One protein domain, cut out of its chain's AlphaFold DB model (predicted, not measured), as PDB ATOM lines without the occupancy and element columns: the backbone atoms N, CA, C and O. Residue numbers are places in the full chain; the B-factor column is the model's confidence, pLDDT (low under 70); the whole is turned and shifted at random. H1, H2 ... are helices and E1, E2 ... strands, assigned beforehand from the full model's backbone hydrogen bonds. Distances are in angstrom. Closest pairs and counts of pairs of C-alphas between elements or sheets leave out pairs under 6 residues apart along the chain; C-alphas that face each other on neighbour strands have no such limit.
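This is residues 2 to 119 of the 124 residues of an uncharacterized protein of Methanosphaerula palustris (strain ATCC BAA-1556 / DSM 19958 / E1-9c) (UniProt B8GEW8). The model is a flat body of two small sheet-and-helix parts bridged by the long helix H4. At one end the three-stranded sheet E1 E2 E5 has residues 48 to 55 of H4, and H6, over one face; at the other end H5 covers the hairpin E3 E4, while H1 and H2 pack on H4 between the ends. The 118 printed residues hold six helices and five strands in the order H1 H2 E1 E2 H3 H4 H5 E3 E4 H6 E5, a mixed class. The first sheet, in the order E1 E2 E5, is mixed and the second antiparallel. The whole is compact, with a radius of gyration of the C-alphas of 14.5 A and spans of 45 by 32 by 17 A.

E1, residues 21 to 23, and E2, residues 29 to 33, form an antiparallel hairpin, with N 22 and O 30 at 2.8 A. E5, residues 115 to 118, is parallel to E2, with N 117 and O 31 at 2.8 A. H4, residues 48 to 63, and H6, residues 105 to 112, are on the same face, giving two layers, helices on one face of a sheet. H4 has a height over the sheet of 10.7 A. H4 and H6 only just touch, with 3 pairs of C-alphas within 8 A, the closest being Asn 56 and Ala 112 at 5.6 A. H4 is the hub, touching four helices. H1, residues 2 to 11, touches it at a steep tilt of 55 degrees, the same way; the closest C-alphas, Ala 9 and Ala 58, are 4.6 A apart. H2, residues 14 to 17, touches H4, closest at C-alphas Leu 17 and Leu 55, 5.9 A. H3, residues 35 to 43, and H4 only just touch, only at the corner, with 3 pairs of C-alphas within 8 A, the closest being Cys 41 and Trp 51 at 6.2 A. E3, residues 86 to 91, and E4, residues 97 to 103, form an antiparallel hairpin, with N 100 and O 88 at 2.8 A. The closest C-alphas of E3 and H5, residues 70 to 81, are Ile 87 and Ala 77, 5.2 A apart. Every O i to N i+4 pair is within hydrogen-bond range in H1, H3, H4 and H6, and 6 of 8 in H5; H2 is too short for such a pair.

H4 is 22.9 A long, E4 18.1 A, E3 16.8 A, H5 15.7 A and H1 14.3 A. H1 begins at C-alpha 2 (185.483, 176.807, 168.645), and E5 ends at C-alpha 118 (196.867, 186.098, 151.733).

The C-alphas of Lys 93 and Asp 119, the two farthest apart, are 47.6 A apart. The printed part has no cut and no long link. Its mean pLDDT is 93.9, and no printed residue is under 70.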
ATOM      1  N   GLN A   2     185.335 178.070 167.894       94.75
ATOM      2  CA  GLN A   2     185.483 176.807 168.645       94.75
ATOM      3  C   GLN A   2     184.961 175.588 167.866       94.75
ATOM      4  O   GLN A   2     185.715 174.650 167.671       94.75
ATOM      5  N   GLU A   3     183.732 175.632 167.348       97.12
ATOM      6  CA  GLU A   3     183.148 174.540 166.542       97.12
ATOM      7  C   GLU A   3     183.990 174.187 165.303       97.12
ATOM      8  O   GLU A   3     184.210 173.013 165.013       97.12
ATOM      9  N   PHE A   4     184.534 175.202 164.626       97.50
ATOM     10  CA  PHE A   4     185.491 175.025 163.533       97.50
ATOM     11  C   PHE A   4     186.737 174.269 164.006       97.50
ATOM     12  O   PHE A   4     187.109 173.272 163.405       97.50
ATOM     13  N   ALA A   5     187.346 174.679 165.124       97.25
ATOM     14  CA  ALA A   5     188.530 174.013 165.662       97.25
ATOM     15  C   ALA A   5     188.268 172.549 166.057       97.25
ATOM     16  O   ALA A   5     189.128 171.698 165.850       97.25
ATOM     17  N   GLU A   6     187.095 172.247 166.621       97.31
ATOM     18  CA  GLU A   6     186.700 170.871 166.950       97.31
ATOM     19  C   GLU A   6     186.545 170.031 165.686       97.31
ATOM     20  O   GLU A   6     187.155 168.971 165.574       97.31
ATOM     21  N   THR A   7     185.825 170.561 164.699       97.62
ATOM     22  CA  THR A   7     185.642 169.908 163.400       97.62
ATOM     23  C   THR A   7     186.980 169.662 162.707       97.62
ATOM     24  O   THR A   7     187.253 168.550 162.257       97.62
ATOM     25  N   CYS A   8     187.856 170.665 162.686       97.19
ATOM     26  CA  CYS A   8     189.192 170.557 162.122       97.19
ATOM     27  C   CYS A   8     190.036 169.496 162.832       97.19
ATOM     28  O   CYS A   8     190.661 168.680 162.158       97.19
ATOM     29  N   ALA A   9     190.035 169.479 164.169       96.31
ATOM     30  CA  ALA A   9     190.794 168.511 164.959       96.31
ATOM     31  C   ALA A   9     190.334 167.065 164.737       96.31
ATOM     32  O   ALA A   9     191.167 166.158 164.776       96.31
ATOM     33  N   ASP A  10     189.034 166.862 164.514       95.19
ATOM     34  CA  ASP A  10     188.440 165.537 164.330       95.19
ATOM     35  C   ASP A  10     188.594 165.021 162.888       95.19
ATOM     36  O   ASP A  10     188.676 163.811 162.671       95.19
ATOM     37  N   GLN A  11     188.630 165.921 161.899       95.69
ATOM     38  CA  GLN A  11     188.614 165.555 160.476       95.69
ATOM     39  C   GLN A  11     189.979 165.609 159.785       95.69
ATOM     40  O   GLN A  11     190.124 165.014 158.720       95.69
ATOM     41  N   ASN A  12     190.971 166.287 160.367       95.62
ATOM     42  CA  ASN A  12     192.263 166.523 159.721       95.62
ATOM     43  C   ASN A  12     193.417 166.004 160.576       95.62
ATOM     44  O   ASN A  12     193.412 166.079 161.809       95.62
ATOM     45  N   SER A  13     194.462 165.526 159.913       94.62
ATOM     46  CA  SER A  13     195.744 165.254 160.552       94.62
ATOM     47  C   SER A  13     196.433 166.550 160.988       94.62
ATOM     48  O   SER A  13     196.210 167.625 160.433       94.62
ATOM     49  N   THR A  14     197.341 166.457 161.960       95.44
ATOM     50  CA  THR A  14     198.147 167.611 162.387       95.44
ATOM     51  C   THR A  14     198.979 168.192 161.242       95.44
ATOM     52  O   THR A  14     199.242 169.388 161.231       95.44
ATOM     53  N   ASP A  15     199.396 167.374 160.272       95.25
ATOM     54  CA  ASP A  15     200.140 167.861 159.110       95.25
ATOM     55  C   ASP A  15     199.280 168.741 158.198       95.25
ATOM     56  O   ASP A  15     199.766 169.786 157.770       95.25
ATOM     57  N   GLU A  16     198.021 168.359 157.967       95.50
ATOM     58  CA  GLU A  16     197.043 169.147 157.200       95.50
ATOM     59  C   GLU A  16     196.688 170.451 157.932       95.50
ATOM     60  O   GLU A  16     196.685 171.519 157.331       95.50
ATOM     61  N   LEU A  17     196.500 170.410 159.257       96.06
ATOM     62  CA  LEU A  17     196.240 171.618 160.062       96.06
ATOM     63  C   LEU A  17     197.405 172.623 160.064       96.06
ATOM     64  O   LEU A  17     197.222 173.810 160.346       96.06
ATOM     65  N   LEU A  18     198.623 172.145 159.809       96.12
ATOM     66  CA  LEU A  18     199.837 172.957 159.725       96.12
ATOM     67  C   LEU A  18     200.215 173.274 158.269       96.12
ATOM     68  O   LEU A  18     201.274 173.862 158.034       96.12
ATOM     69  N   GLU A  19     199.390 172.896 157.289       93.94
ATOM     70  CA  GLU A  19     199.616 173.250 155.891       93.94
ATOM     71  C   GLU A  19     199.578 174.775 155.716       93.94
ATOM     72  O   GLU A  19     198.742 175.479 156.282       93.94
ATOM     73  N   GLY A  20     200.553 175.314 154.980       92.62
ATOM     74  CA  GLY A  20     200.719 176.759 154.803       92.62
ATOM     75  C   GLY A  20     201.345 177.496 155.994       92.62
ATOM     76  O   GLY A  20     201.616 178.692 155.872       92.62
ATOM     77  N   LEU A  21     201.623 176.831 157.125       96.56
ATOM     78  CA  LEU A  21     202.357 177.442 158.234       96.56
ATOM     79  C   LEU A  21     203.847 177.581 157.897       96.56
ATOM     80  O   LEU A  21     204.565 176.593 157.739       96.56
ATOM     81  N   GLU A  22     204.340 178.815 157.881       95.50
ATOM     82  CA  GLU A  22     205.722 179.134 157.540       95.50
ATOM     83  C   GLU A  22     206.438 179.894 158.664       95.50
ATOM     84  O   GLU A  22     205.898 180.877 159.191       95.50
ATOM     85  N   PRO A  23     207.675 179.500 159.020       94.62
ATOM     86  CA  PRO A  23     208.523 180.291 159.899       94.62
ATOM     87  C   PRO A  23     209.088 181.513 159.162       94.62
ATOM     88  O   PRO A  23     209.525 181.432 158.014       94.62
ATOM     89  N   LEU A  24     209.151 182.643 159.861       93.25
ATOM     90  CA  LEU A  24     209.777 183.878 159.394       93.25
ATOM     91  C   LEU A  24     211.182 184.048 159.992       93.25
ATOM     92  O   LEU A  24     211.555 183.410 160.977       93.25
ATOM     93  N   SER A  25     211.989 184.926 159.392       92.00
ATOM     94  CA  SER A  25     213.394 185.139 159.782       92.00
ATOM     95  C   SER A  25     213.572 185.754 161.174       92.00
ATOM     96  O   SER A  25     214.611 185.562 161.803       92.00
ATOM     97  N   ASP A  26     212.557 186.449 161.687       91.00
ATOM     98  CA  ASP A  26     212.487 186.957 163.065       91.00
ATOM     99  C   ASP A  26     212.002 185.889 164.074       91.00
ATOM    100  O   ASP A  26     211.857 186.132 165.279       91.00
ATOM    101  N   GLY A  27     211.767 184.671 163.582       87.69
ATOM    102  CA  GLY A  27     211.266 183.535 164.331       87.69
ATOM    103  C   GLY A  27     209.788 183.633 164.686       87.69
ATOM    104  O   GLY A  27     209.385 182.916 165.602       87.69
ATOM    105  N   SER A  28     209.016 184.534 164.071       94.25
ATOM    106  CA  SER A  28     207.549 184.497 164.074       94.25
ATOM    107  C   SER A  28     207.024 183.506 163.028       94.25
ATOM    108  O   SER A  28     207.806 182.861 162.327       94.25
ATOM    109  N   PHE A  29     205.705 183.346 162.961       96.31
ATOM    110  CA  PHE A  29     205.044 182.431 162.040       96.31
ATOM    111  C   PHE A  29     203.935 183.142 161.273       96.31
ATOM    112  O   PHE A  29     203.296 184.064 161.787       96.31
ATOM    113  N   ARG A  30     203.672 182.670 160.059       95.94
ATOM    114  CA  ARG A  30     202.499 183.059 159.273       95.94
ATOM    115  C   ARG A  30     201.802 181.832 158.711       95.94
ATOM    116  O   ARG A  30     202.466 180.847 158.420       95.94
ATOM    117  N   TYR A  31     200.497 181.931 158.506       96.62
ATOM    118  CA  TYR A  31     199.751 180.993 157.675       96.62
ATOM    119  C   TYR A  31     199.536 181.619 156.302       96.62
ATOM    120  O   TYR A  31     198.883 182.660 156.195       96.62
ATOM    121  N   LEU A  32     200.092 181.001 155.264       95.69
ATOM    122  CA  LEU A  32     199.739 181.320 153.889       95.69
ATOM    123  C   LEU A  32     198.322 180.833 153.606       95.69
ATOM    124  O   LEU A  32     197.997 179.673 153.843       95.69
ATOM    125  N   MET A  33     197.491 181.734 153.099       93.56
ATOM    126  CA  MET A  33     196.104 181.451 152.758       93.56
ATOM    127  C   MET A  33     195.933 181.426 151.248       93.56
ATOM    128  O   MET A  33     196.305 182.387 150.568       93.56
ATOM    129  N   ASN A  34     195.340 180.341 150.756       91.94
ATOM    130  CA  ASN A  34     194.934 180.176 149.365       91.94
ATOM    131  C   ASN A  34     193.415 180.398 149.216       91.94
ATOM    132  O   ASN A  34     192.726 180.746 150.179       91.94
ATOM    133  N   GLU A  35     192.883 180.205 148.009       92.62
ATOM    134  CA  GLU A  35     191.446 180.354 147.739       92.62
ATOM    135  C   GLU A  35     190.584 179.429 148.613       92.62
ATOM    136  O   GLU A  35     189.581 179.882 149.158       92.62
ATOM    137  N   ALA A  36     190.999 178.176 148.833       91.69
ATOM    138  CA  ALA A  36     190.274 177.241 149.692       91.69
ATOM    139  C   ALA A  36     190.230 177.721 151.154       91.69
ATOM    140  O   ALA A  36     189.165 177.724 151.760       91.69
ATOM    141  N   SER A  37     191.340 178.242 151.692       93.31
ATOM    142  CA  SER A  37     191.365 178.829 153.042       93.31
ATOM    143  C   SER A  37     190.410 180.022 153.178       93.31
ATOM    144  O   SER A  37     189.821 180.243 154.236       93.31
ATOM    145  N   LEU A  38     190.269 180.829 152.120       94.62
ATOM    146  CA  LEU A  38     189.343 181.965 152.101       94.62
ATOM    147  C   LEU A  38     187.883 181.512 151.985       94.62
ATOM    148  O   LEU A  38     187.017 182.122 152.611       94.62
ATOM    149  N   LEU A  39     187.611 180.451 151.223       95.25
ATOM    150  CA  LEU A  39     186.288 179.832 151.156       95.25
ATOM    151  C   LEU A  39     185.886 179.254 152.515       95.25
ATOM    152  O   LEU A  39     184.801 179.580 152.987       95.25
ATOM    153  N   ASP A  40     186.783 178.540 153.201       94.94
ATOM    154  CA  ASP A  40     186.544 178.061 154.568       94.94
ATOM    155  C   ASP A  40     186.186 179.212 155.516       94.94
ATOM    156  O   ASP A  40     185.260 179.101 156.317       94.94
ATOM    157  N   CYS A  41     186.892 180.347 155.423       96.19
ATOM    158  CA  CYS A  41     186.570 181.530 156.224       96.19
ATOM    159  C   CYS A  41     185.128 182.004 155.988       96.19
ATOM    160  O   CYS A  41     184.440 182.364 156.938       96.19
ATOM    161  N   ILE A  42     184.660 181.995 154.739       96.81
ATOM    162  CA  ILE A  42     183.297 182.408 154.387       96.81
ATOM    163  C   ILE A  42     182.274 181.380 154.878       96.81
ATOM    164  O   ILE A  42     181.269 181.761 155.475       96.81
ATOM    165  N   GLU A  43     182.522 180.090 154.646       97.31
ATOM    166  CA  GLU A  43     181.609 179.002 155.020       97.31
ATOM    167  C   GLU A  43     181.394 178.918 156.532       97.31
ATOM    168  O   GLU A  43     180.276 178.678 156.992       97.31
ATOM    169  N   TRP A  44     182.451 179.168 157.303       97.12
ATOM    170  CA  TRP A  44     182.426 179.124 158.762       97.12
ATOM    171  C   TRP A  44     182.134 180.472 159.434       97.12
ATOM    172  O   TRP A  44     182.151 180.539 160.665       97.12
ATOM    173  N   ASP A  45     181.874 181.528 158.654       97.69
ATOM    174  CA  ASP A  45     181.668 182.903 159.135       97.69
ATOM    175  C   ASP A  45     182.809 183.383 160.058       97.69
ATOM    176  O   ASP A  45     182.609 183.844 161.183       97.69
ATOM    177  N   LEU A  46     184.051 183.210 159.596       97.06
ATOM    178  CA  LEU A  46     185.276 183.572 160.306       97.06
ATOM    179  C   LEU A  46     186.048 184.651 159.553       97.06
ATOM    180  O   LEU A  46     186.208 184.618 158.333       97.06
ATOM    181  N   THR A  47     186.656 185.570 160.295       96.38
ATOM    182  CA  THR A  47     187.758 186.356 159.739       96.38
ATOM    183  C   THR A  47     188.988 185.461 159.514       96.38
ATOM    184  O   THR A  47     189.197 184.501 160.261       96.38
ATOM    185  N   PRO A  48     189.897 185.810 158.583       95.75
ATOM    186  CA  PRO A  48     191.169 185.102 158.395       95.75
ATOM    187  C   PRO A  48     191.965 184.865 159.686       95.75
ATOM    188  O   PRO A  48     192.616 183.838 159.867       95.75
ATOM    189  N   ARG A  49     191.904 185.818 160.623       95.56
ATOM    190  CA  ARG A  49     192.581 185.702 161.916       95.56
ATOM    191  C   ARG A  49     191.912 184.672 162.825       95.56
ATOM    192  O   ARG A  49     192.608 183.959 163.542       95.56
ATOM    193  N   GLU A  50     190.586 184.605 162.817       96.50
ATOM    194  CA  GLU A  50     189.835 183.606 163.581       96.50
ATOM    195  C   GLU A  50     189.990 182.206 162.994       96.50
ATOM    196  O   GLU A  50     190.053 181.254 163.765       96.50
ATOM    197  N   TRP A  51     190.118 182.084 161.671       96.81
ATOM    198  CA  TRP A  51     190.424 180.821 160.998       96.81
ATOM    199  C   TRP A  51     191.793 180.277 161.429       96.81
ATOM    200  O   TRP A  51     191.873 179.164 161.945       96.81
ATOM    201  N   VAL A  52     192.850 181.102 161.376       96.75
ATOM    202  CA  VAL A  52     194.182 180.726 161.899       96.75
ATOM    203  C   VAL A  52     194.126 180.382 163.392       96.75
ATOM    204  O   VAL A  52     194.692 179.381 163.828       96.75
ATOM    205  N   GLY A  53     193.413 181.185 164.191       96.06
ATOM    206  CA  GLY A  53     193.201 180.893 165.611       96.06
ATOM    207  C   GLY A  53     192.499 179.550 165.840       96.06
ATOM    208  O   GLY A  53     192.845 178.828 166.774       96.06
ATOM    209  N   GLY A  54     191.560 179.197 164.965       97.25
ATOM    210  CA  GLY A  54     190.864 177.919 164.952       97.25
ATOM    211  C   GLY A  54     191.775 176.738 164.622       97.25
ATOM    212  O   GLY A  54     191.753 175.750 165.352       97.25
ATOM    213  N   LEU A  55     192.635 176.854 163.604       97.50
ATOM    214  CA  LEU A  55     193.634 175.823 163.286       97.50
ATOM    215  C   LEU A  55     194.614 175.603 164.442       97.50
ATOM    216  O   LEU A  55     194.873 174.468 164.842       97.50
ATOM    217  N   ASN A  56     195.097 176.689 165.048       96.00
ATOM    218  CA  ASN A  56     195.956 176.613 166.227       96.00
ATOM    219  C   ASN A  56     195.248 175.913 167.397       96.00
ATOM    220  O   ASN A  56     195.844 175.074 168.074       96.00
ATOM    221  N   LEU A  57     193.968 176.224 167.628       96.56
ATOM    222  CA  LEU A  57     193.170 175.558 168.655       96.56
ATOM    223  C   LEU A  57     192.953 174.070 168.339       96.56
ATOM    224  O   LEU A  57     192.998 173.255 169.259       96.56
ATOM    225  N   ALA A  58     192.782 173.703 167.067       97.12
ATOM    226  CA  ALA A  58     192.650 172.315 166.634       97.12
ATOM    227  C   ALA A  58     193.925 171.502 166.929       97.12
ATOM    228  O   ALA A  58     193.851 170.427 167.527       97.12
ATOM    229  N   VAL A  59     195.104 172.054 166.616       95.94
ATOM    230  CA  VAL A  59     196.402 171.431 166.939       95.94
ATOM    231  C   VAL A  59     196.585 171.283 168.451       95.94
ATOM    232  O   VAL A  59     196.996 170.225 168.928       95.94
ATOM    233  N   LEU A  60     196.250 172.318 169.231       94.06
ATOM    234  CA  LEU A  60     196.311 172.246 170.695       94.06
ATOM    235  C   LEU A  60     195.344 171.199 171.259       94.06
ATOM    236  O   LEU A  60     195.707 170.485 172.191       94.06
ATOM    237  N   ARG A  61     194.145 171.069 170.682       94.94
ATOM    238  CA  ARG A  61     193.175 170.043 171.075       94.94
ATOM    239  C   ARG A  61     193.736 168.643 170.847       94.94
ATOM    240  O   ARG A  61     193.686 167.841 171.776       94.94
ATOM    241  N   GLN A  62     194.319 168.385 169.672       94.31
ATOM    242  CA  GLN A  62     195.015 167.125 169.391       94.31
ATOM    243  C   GLN A  62     196.149 166.898 170.407       94.31
ATOM    244  O   GLN A  62     196.212 165.861 171.054       94.31
ATOM    245  N   LEU A  63     196.977 167.903 170.692       93.00
ATOM    246  CA  LEU A  63     198.034 167.778 171.704       93.00
ATOM    247  C   LEU A  63     197.535 167.408 173.108       93.00
ATOM    248  O   LEU A  63     198.227 166.700 173.834       93.00
ATOM    249  N   THR A  64     196.356 167.882 173.501       91.44
ATOM    250  CA  THR A  64     195.753 167.571 174.809       91.44
ATOM    251  C   THR A  64     194.906 166.299 174.814       91.44
ATOM    252  O   THR A  64     194.302 165.973 175.837       91.44
ATOM    253  N   GLY A  65     194.826 165.602 173.679       90.12
ATOM    254  CA  GLY A  65     194.046 164.387 173.519       90.12
ATOM    255  C   GLY A  65     194.618 163.188 174.276       90.12
ATOM    256  O   GLY A  65     195.749 163.183 174.764       90.12
ATOM    257  N   THR A  66     193.805 162.139 174.339       92.19
ATOM    258  CA  THR A  66     194.188 160.826 174.856       92.19
ATOM    259  C   THR A  66     194.093 159.816 173.722       92.19
ATOM    260  O   THR A  66     193.078 159.751 173.029       92.19
ATOM    261  N   TYR A  67     195.149 159.033 173.528       92.19
ATOM    262  CA  TYR A  67     195.299 158.138 172.386       92.19
ATOM    263  C   TYR A  67     195.248 156.682 172.826       92.19
ATOM    264  O   TYR A  67     195.841 156.313 173.834       92.19
ATOM    265  N   ALA A  68     194.562 155.839 172.057       91.31
ATOM    266  CA  ALA A  68     194.489 154.406 172.342       91.31
ATOM    267  C   ALA A  68     195.822 153.678 172.086       91.31
ATOM    268  O   ALA A  68     196.034 152.583 172.597       91.31
ATOM    269  N   ASP A  69     196.710 154.270 171.284       89.75
ATOM    270  CA  ASP A  69     198.008 153.702 170.941       89.75
ATOM    271  C   ASP A  69     199.044 154.792 170.622       89.75
ATOM    272  O   ASP A  69     198.710 155.900 170.187       89.75
ATOM    273  N   TRP A  70     200.323 154.450 170.802       87.25
ATOM    274  CA  TRP A  70     201.436 155.358 170.527       87.25
ATOM    275  C   TRP A  70     201.537 155.759 169.053       87.25
ATOM    276  O   TRP A  70     201.928 156.882 168.756       87.25
ATOM    277  N   LYS A  71     201.169 154.883 168.111       88.25
ATOM    278  CA  LYS A  71     201.306 155.167 166.675       88.25
ATOM    279  C   LYS A  71     200.438 156.358 166.265       88.25
ATOM    280  O   LYS A  71     200.890 157.187 165.478       88.25
ATOM    281  N   SER A  72     199.230 156.449 166.814       86.31
ATOM    282  CA  SER A  72     198.318 157.578 166.625       86.31
ATOM    283  C   SER A  72     198.882 158.866 167.235       86.31
ATOM    284  O   SER A  72     198.854 159.917 166.598       86.31
ATOM    285  N   ALA A  73     199.474 158.774 168.428       84.50
ATOM    286  CA  ALA A  73     200.081 159.906 169.128       84.50
ATOM    287  C   ALA A  73     201.366 160.421 168.427       84.50
ATOM    288  O   ALA A  73     201.616 161.625 168.338       84.50
ATOM    289  N   GLU A  74     202.157 159.511 167.849       90.00
ATOM    290  CA  GLU A  74     203.417 159.797 167.151       90.00
ATOM    291  C   GLU A  74     203.210 160.633 165.875       90.00
ATOM    292  O   GLU A  74     204.124 161.330 165.434       90.00
ATOM    293  N   VAL A  75     202.019 160.594 165.264       90.44
ATOM    294  CA  VAL A  75     201.693 161.443 164.102       90.44
ATOM    295  C   VAL A  75     201.811 162.925 164.470       90.44
ATOM    296  O   VAL A  75     202.487 163.678 163.771       90.44
ATOM    297  N   ILE A  76     201.250 163.320 165.613       93.00
ATOM    298  CA  ILE A  76     201.298 164.702 166.111       93.00
ATOM    299  C   ILE A  76     202.737 165.093 166.456       93.00
ATOM    300  O   ILE A  76     203.204 166.174 166.086       93.00
ATOM    301  N   ALA A  77     203.467 164.187 167.115       92.75
ATOM    302  CA  ALA A  77     204.870 164.394 167.457       92.75
ATOM    303  C   ALA A  77     205.736 164.632 166.209       92.75
ATOM    304  O   ALA A  77     206.525 165.578 166.173       92.75
ATOM    305  N   ARG A  78     205.555 163.824 165.155       93.81
ATOM    306  CA  ARG A  78     206.271 163.977 163.879       93.81
ATOM    307  C   ARG A  78     205.947 165.294 163.183       93.81
ATOM    308  O   ARG A  78     206.873 165.970 162.732       93.81
ATOM    309  N   ALA A  79     204.672 165.673 163.127       94.75
ATOM    310  CA  ALA A  79     204.242 166.915 162.492       94.75
ATOM    311  C   ALA A  79     204.911 168.139 163.140       94.75
ATOM    312  O   ALA A  79     205.471 168.992 162.446       94.75
ATOM    313  N   LEU A  80     204.924 168.182 164.475       95.31
ATOM    314  CA  LEU A  80     205.456 169.300 165.257       95.31
ATOM    315  C   LEU A  80     206.991 169.296 165.376       95.31
ATOM    316  O   LEU A  80     207.601 170.365 165.487       95.31
ATOM    317  N   ALA A  81     207.640 168.135 165.237       95.31
ATOM    318  CA  ALA A  81     209.100 168.031 165.183       95.31
ATOM    319  C   ALA A  81     209.713 168.837 164.022       95.31
ATOM    320  O   ALA A  81     210.816 169.368 164.166       95.31
ATOM    321  N   ARG A  82     208.982 169.017 162.910       94.69
ATOM    322  CA  ARG A  82     209.394 169.862 161.767       94.69
ATOM    323  C   ARG A  82     209.650 171.318 162.160       94.69
ATOM    324  O   ARG A  82     210.453 171.997 161.526       94.69
ATOM    325  N   PHE A  83     209.012 171.773 163.235       93.88
ATOM    326  CA  PHE A  83     209.148 173.118 163.784       93.88
ATOM    327  C   PHE A  83     210.073 173.162 165.015       93.88
ATOM    328  O   PHE A  83     210.204 174.196 165.663       93.88
ATOM    329  N   GLY A  84     210.745 172.055 165.350       94.38
ATOM    330  CA  GLY A  84     211.634 171.971 166.513       94.38
ATOM    331  C   GLY A  84     210.902 171.833 167.851       94.38
ATOM    332  O   GLY A  84     211.434 172.241 168.889       94.38
ATOM    333  N   ILE A  85     209.682 171.288 167.832       95.94
ATOM    334  CA  ILE A  85     208.923 170.923 169.031       95.94
ATOM    335  C   ILE A  85     209.100 169.423 169.260       95.94
ATOM    336  O   ILE A  85     208.738 168.617 168.410       95.94
ATOM    337  N   GLU A  86     209.672 169.055 170.403       96.12
ATOM    338  CA  GLU A  86     209.857 167.653 170.783       96.12
ATOM    339  C   GLU A  86     208.710 167.249 171.708       96.12
ATOM    340  O   GLU A  86     208.401 167.954 172.677       96.12
ATOM    341  N   ILE A  87     208.067 166.134 171.371       94.62
ATOM    342  CA  ILE A  87     206.925 165.577 172.088       94.62
ATOM    343  C   ILE A  87     207.250 164.137 172.453       94.62
ATOM    344  O   ILE A  87     207.744 163.383 171.616       94.62
ATOM    345  N   ASP A  88     206.950 163.785 173.695       92.38
ATOM    346  CA  ASP A  88     207.047 162.432 174.224       92.38
ATOM    347  C   ASP A  88     205.660 161.915 174.630       92.38
ATOM    348  O   ASP A  88     204.705 162.693 174.736       92.38
ATOM    349  N   GLY A  89     205.552 160.606 174.834       90.06
ATOM    350  CA  GLY A  89     204.332 159.934 175.267       90.06
ATOM    351  C   GLY A  89     204.431 159.424 176.689       90.06
ATOM    352  O   GLY A  89     205.381 158.723 177.028       90.06
ATOM    353  N   GLU A  90     203.417 159.698 177.501       91.62
ATOM    354  CA  GLU A  90     203.237 159.020 178.782       91.62
ATOM    355  C   GLU A  90     202.094 158.007 178.662       91.62
ATOM    356  O   GLU A  90     200.966 158.361 178.317       91.62
ATOM    357  N   GLU A  91     202.391 156.733 178.928       92.88
ATOM    358  CA  GLU A  91     201.378 155.681 178.998       92.88
ATOM    359  C   GLU A  91     200.686 155.722 180.369       92.88
ATOM    360  O   GLU A  91     201.300 155.524 181.422       92.88
ATOM    361  N   ALA A  92     199.384 155.976 180.354       89.62
ATOM    362  CA  ALA A  92     198.525 155.925 181.519       89.62
ATOM    363  C   ALA A  92     198.206 154.473 181.919       89.62
ATOM    364  O   ALA A  92     198.368 153.512 181.169       89.62
ATOM    365  N   LYS A  93     197.691 154.297 183.142       89.56
ATOM    366  CA  LYS A  93     197.384 152.968 183.709       89.56
ATOM    367  C   LYS A  93     196.337 152.178 182.922       89.56
ATOM    368  O   LYS A  93     196.278 150.961 183.059       89.56
ATOM    369  N   ASP A  94     195.496 152.863 182.161       90.25
ATOM    370  CA  ASP A  94     194.471 152.278 181.295       90.25
ATOM    371  C   ASP A  94     194.986 151.981 179.876       90.25
ATOM    372  O   ASP A  94     194.187 151.703 178.986       90.25
ATOM    373  N   SER A  95     196.314 151.994 179.675       88.44
ATOM    374  CA  SER A  95     196.982 151.773 178.382       88.44
ATOM    375  C   SER A  95     196.674 152.844 177.331       88.44
ATOM    376  O   SER A  95     196.873 152.615 176.138       88.44
ATOM    377  N   THR A  96     196.190 154.012 177.756       93.19
ATOM    378  CA  THR A  96     196.098 155.184 176.886       93.19
ATOM    379  C   THR A  96     197.374 156.015 176.940       93.19
ATOM    380  O   THR A  96     198.144 155.931 177.892       93.19
ATOM    381  N   TYR A  97     197.609 156.827 175.916       92.38
ATOM    382  CA  TYR A  97     198.795 157.665 175.784       92.38
ATOM    383  C   TYR A  97     198.398 159.137 175.826       92.38
ATOM    384  O   TYR A  97     197.494 159.566 175.103       92.38
ATOM    385  N   THR A  98     199.096 159.915 176.645       92.56
ATOM    386  CA  THR A  98     199.039 161.381 176.637       92.56
ATOM    387  C   THR A  98     200.340 161.944 176.082       92.56
ATOM    388  O   THR A  98     201.391 161.307 176.145       92.56
ATOM    389  N   LEU A  99     200.268 163.141 175.502       92.88
ATOM    390  CA  LEU A  99     201.415 163.799 174.889       92.88
ATOM    391  C   LEU A  99     202.006 164.854 175.825       92.88
ATOM    392  O   LEU A  99     201.288 165.659 176.422       92.88
ATOM    393  N   ILE A 100     203.334 164.889 175.908       92.25
ATOM    394  CA  ILE A 100     204.082 165.855 176.713       92.25
ATOM    395  C   ILE A 100     205.066 166.592 175.815       92.25
ATOM    396  O   ILE A 100     205.956 165.994 175.219       92.25
ATOM    397  N   VAL A 101     204.955 167.919 175.765       94.31
ATOM    398  CA  VAL A 101     205.950 168.765 175.092       94.31
ATOM    399  C   VAL A 101     207.203 168.848 175.966       94.31
ATOM    400  O   VAL A 101     207.222 169.557 176.974       94.31
ATOM    401  N   THR A 102     208.267 168.157 175.569       95.50
ATOM    402  CA  THR A 102     209.551 168.133 176.290       95.50
ATOM    403  C   THR A 102     210.473 169.273 175.858       95.50
ATOM    404  O   THR A 102     211.257 169.788 176.661       95.50
ATOM    405  N   ARG A 103     210.335 169.751 174.614       96.62
ATOM    406  CA  ARG A 103     211.078 170.900 174.074       96.62
ATOM    407  C   ARG A 103     210.228 171.697 173.090       96.62
ATOM    408  O   ARG A 103     209.325 171.176 172.457       96.62
ATOM    409  N   GLY A 104     210.540 172.983 172.926       95.06
ATOM    410  CA  GLY A 104     209.917 173.813 171.887       95.06
ATOM    411  C   GLY A 104     208.653 174.553 172.326       95.06
ATOM    412  O   GLY A 104     208.020 175.203 171.507       95.06
ATOM    413  N   MET A 105     208.328 174.593 173.623       94.94
ATOM    414  CA  MET A 105     207.172 175.347 174.145       94.94
ATOM    415  C   MET A 105     207.160 176.837 173.738       94.94
ATOM    416  O   MET A 105     206.105 177.437 173.548       94.94
ATOM    417  N   LYS A 106     208.337 177.466 173.586       95.00
ATOM    418  CA  LYS A 106     208.430 178.836 173.046       95.00
ATOM    419  C   LYS A 106     208.017 178.904 171.574       95.00
ATOM    420  O   LYS A 106     207.395 179.884 171.192       95.00
ATOM    421  N   VAL A 107     208.362 177.892 170.781       94.94
ATOM    422  CA  VAL A 107     207.969 177.798 169.371       94.94
ATOM    423  C   VAL A 107     206.464 177.584 169.272       94.94
ATOM    424  O   VAL A 107     205.812 178.351 168.581       94.94
ATOM    425  N   LEU A 108     205.907 176.652 170.053       94.19
ATOM    426  CA  LEU A 108     204.463 176.401 170.098       94.19
ATOM    427  C   LEU A 108     203.665 177.675 170.418       94.19
ATOM    428  O   LEU A 108     202.675 177.970 169.757       94.19
ATOM    429  N   ARG A 109     204.130 178.484 171.383       94.19
ATOM    430  CA  ARG A 109     203.517 179.791 171.677       94.19
ATOM    431  C   ARG A 109     203.575 180.758 170.495       94.19
ATOM    432  O   ARG A 109     202.587 181.416 170.217       94.19
ATOM    433  N   LYS A 110     204.703 180.825 169.788       94.50
ATOM    434  CA  LYS A 110     204.825 181.681 168.602       94.50
ATOM    435  C   LYS A 110     203.983 181.188 167.422       94.50
ATOM    436  O   LYS A 110     203.471 182.012 166.679       94.50
ATOM    437  N   MET A 111     203.819 179.875 167.258       94.50
ATOM    438  CA  MET A 111     202.892 179.306 166.273       94.50
ATOM    439  C   MET A 111     201.446 179.697 166.598       94.50
ATOM    440  O   MET A 111     200.713 180.119 165.711       94.50
ATOM    441  N   ALA A 112     201.060 179.669 167.879       92.00
ATOM    442  CA  ALA A 112     199.739 180.124 168.319       92.00
ATOM    443  C   ALA A 112     199.480 181.621 168.035       92.00
ATOM    444  O   ALA A 112     198.329 182.045 167.940       92.00
ATOM    445  N   GLU A 113     200.544 182.414 167.881       93.50
ATOM    446  CA  GLU A 113     200.512 183.837 167.515       93.50
ATOM    447  C   GLU A 113     200.621 184.077 165.998       93.50
ATOM    448  O   GLU A 113     200.699 185.232 165.572       93.50
ATOM    449  N   ALA A 114     200.632 183.018 165.180       94.94
ATOM    450  CA  ALA A 114     200.758 183.136 163.735       94.94
ATOM    451  C   ALA A 114     199.665 184.029 163.135       94.94
ATOM    452  O   ALA A 114     198.510 184.033 163.570       94.94
ATOM    453  N   VAL A 115     200.042 184.785 162.105       93.62
ATOM    454  CA  VAL A 115     199.134 185.700 161.405       93.62
ATOM    455  C   VAL A 115     198.767 185.164 160.021       93.62
ATOM    456  O   VAL A 115     199.617 184.562 159.359       93.62
ATOM    457  N   PRO A 116     197.532 185.390 159.544       95.81
ATOM    458  CA  PRO A 116     197.168 185.067 158.170       95.81
ATOM    459  C   PRO A 116     197.930 185.967 157.190       95.81
ATOM    460  O   PRO A 116     198.094 187.166 157.422       95.81
ATOM    461  N   THR A 117     198.373 185.399 156.076       95.12
ATOM    462  CA  THR A 117     198.938 186.120 154.933       95.12
ATOM    463  C   THR A 117     198.267 185.600 153.674       95.12
ATOM    464  O   THR A 117     198.433 184.439 153.317       95.12
ATOM    465  N   VAL A 118     197.502 186.456 153.002       87.19
ATOM    466  CA  VAL A 118     196.867 186.098 151.733       87.19
ATOM    467  C   VAL A 118     197.901 186.250 150.625       87.19
ATOM    468  O   VAL A 118     198.367 187.364 150.377       87.19
ATOM    469  N   ASP A 119     198.260 185.145 149.977       74.31
ATOM    470  CA  ASP A 119     199.057 185.180 148.753       74.31
ATOM    471  C   ASP A 119     198.103 185.164 147.561       74.31
ATOM    472  O   ASP A 119     197.643 184.117 147.108       74.31
TER     473      ASP A 119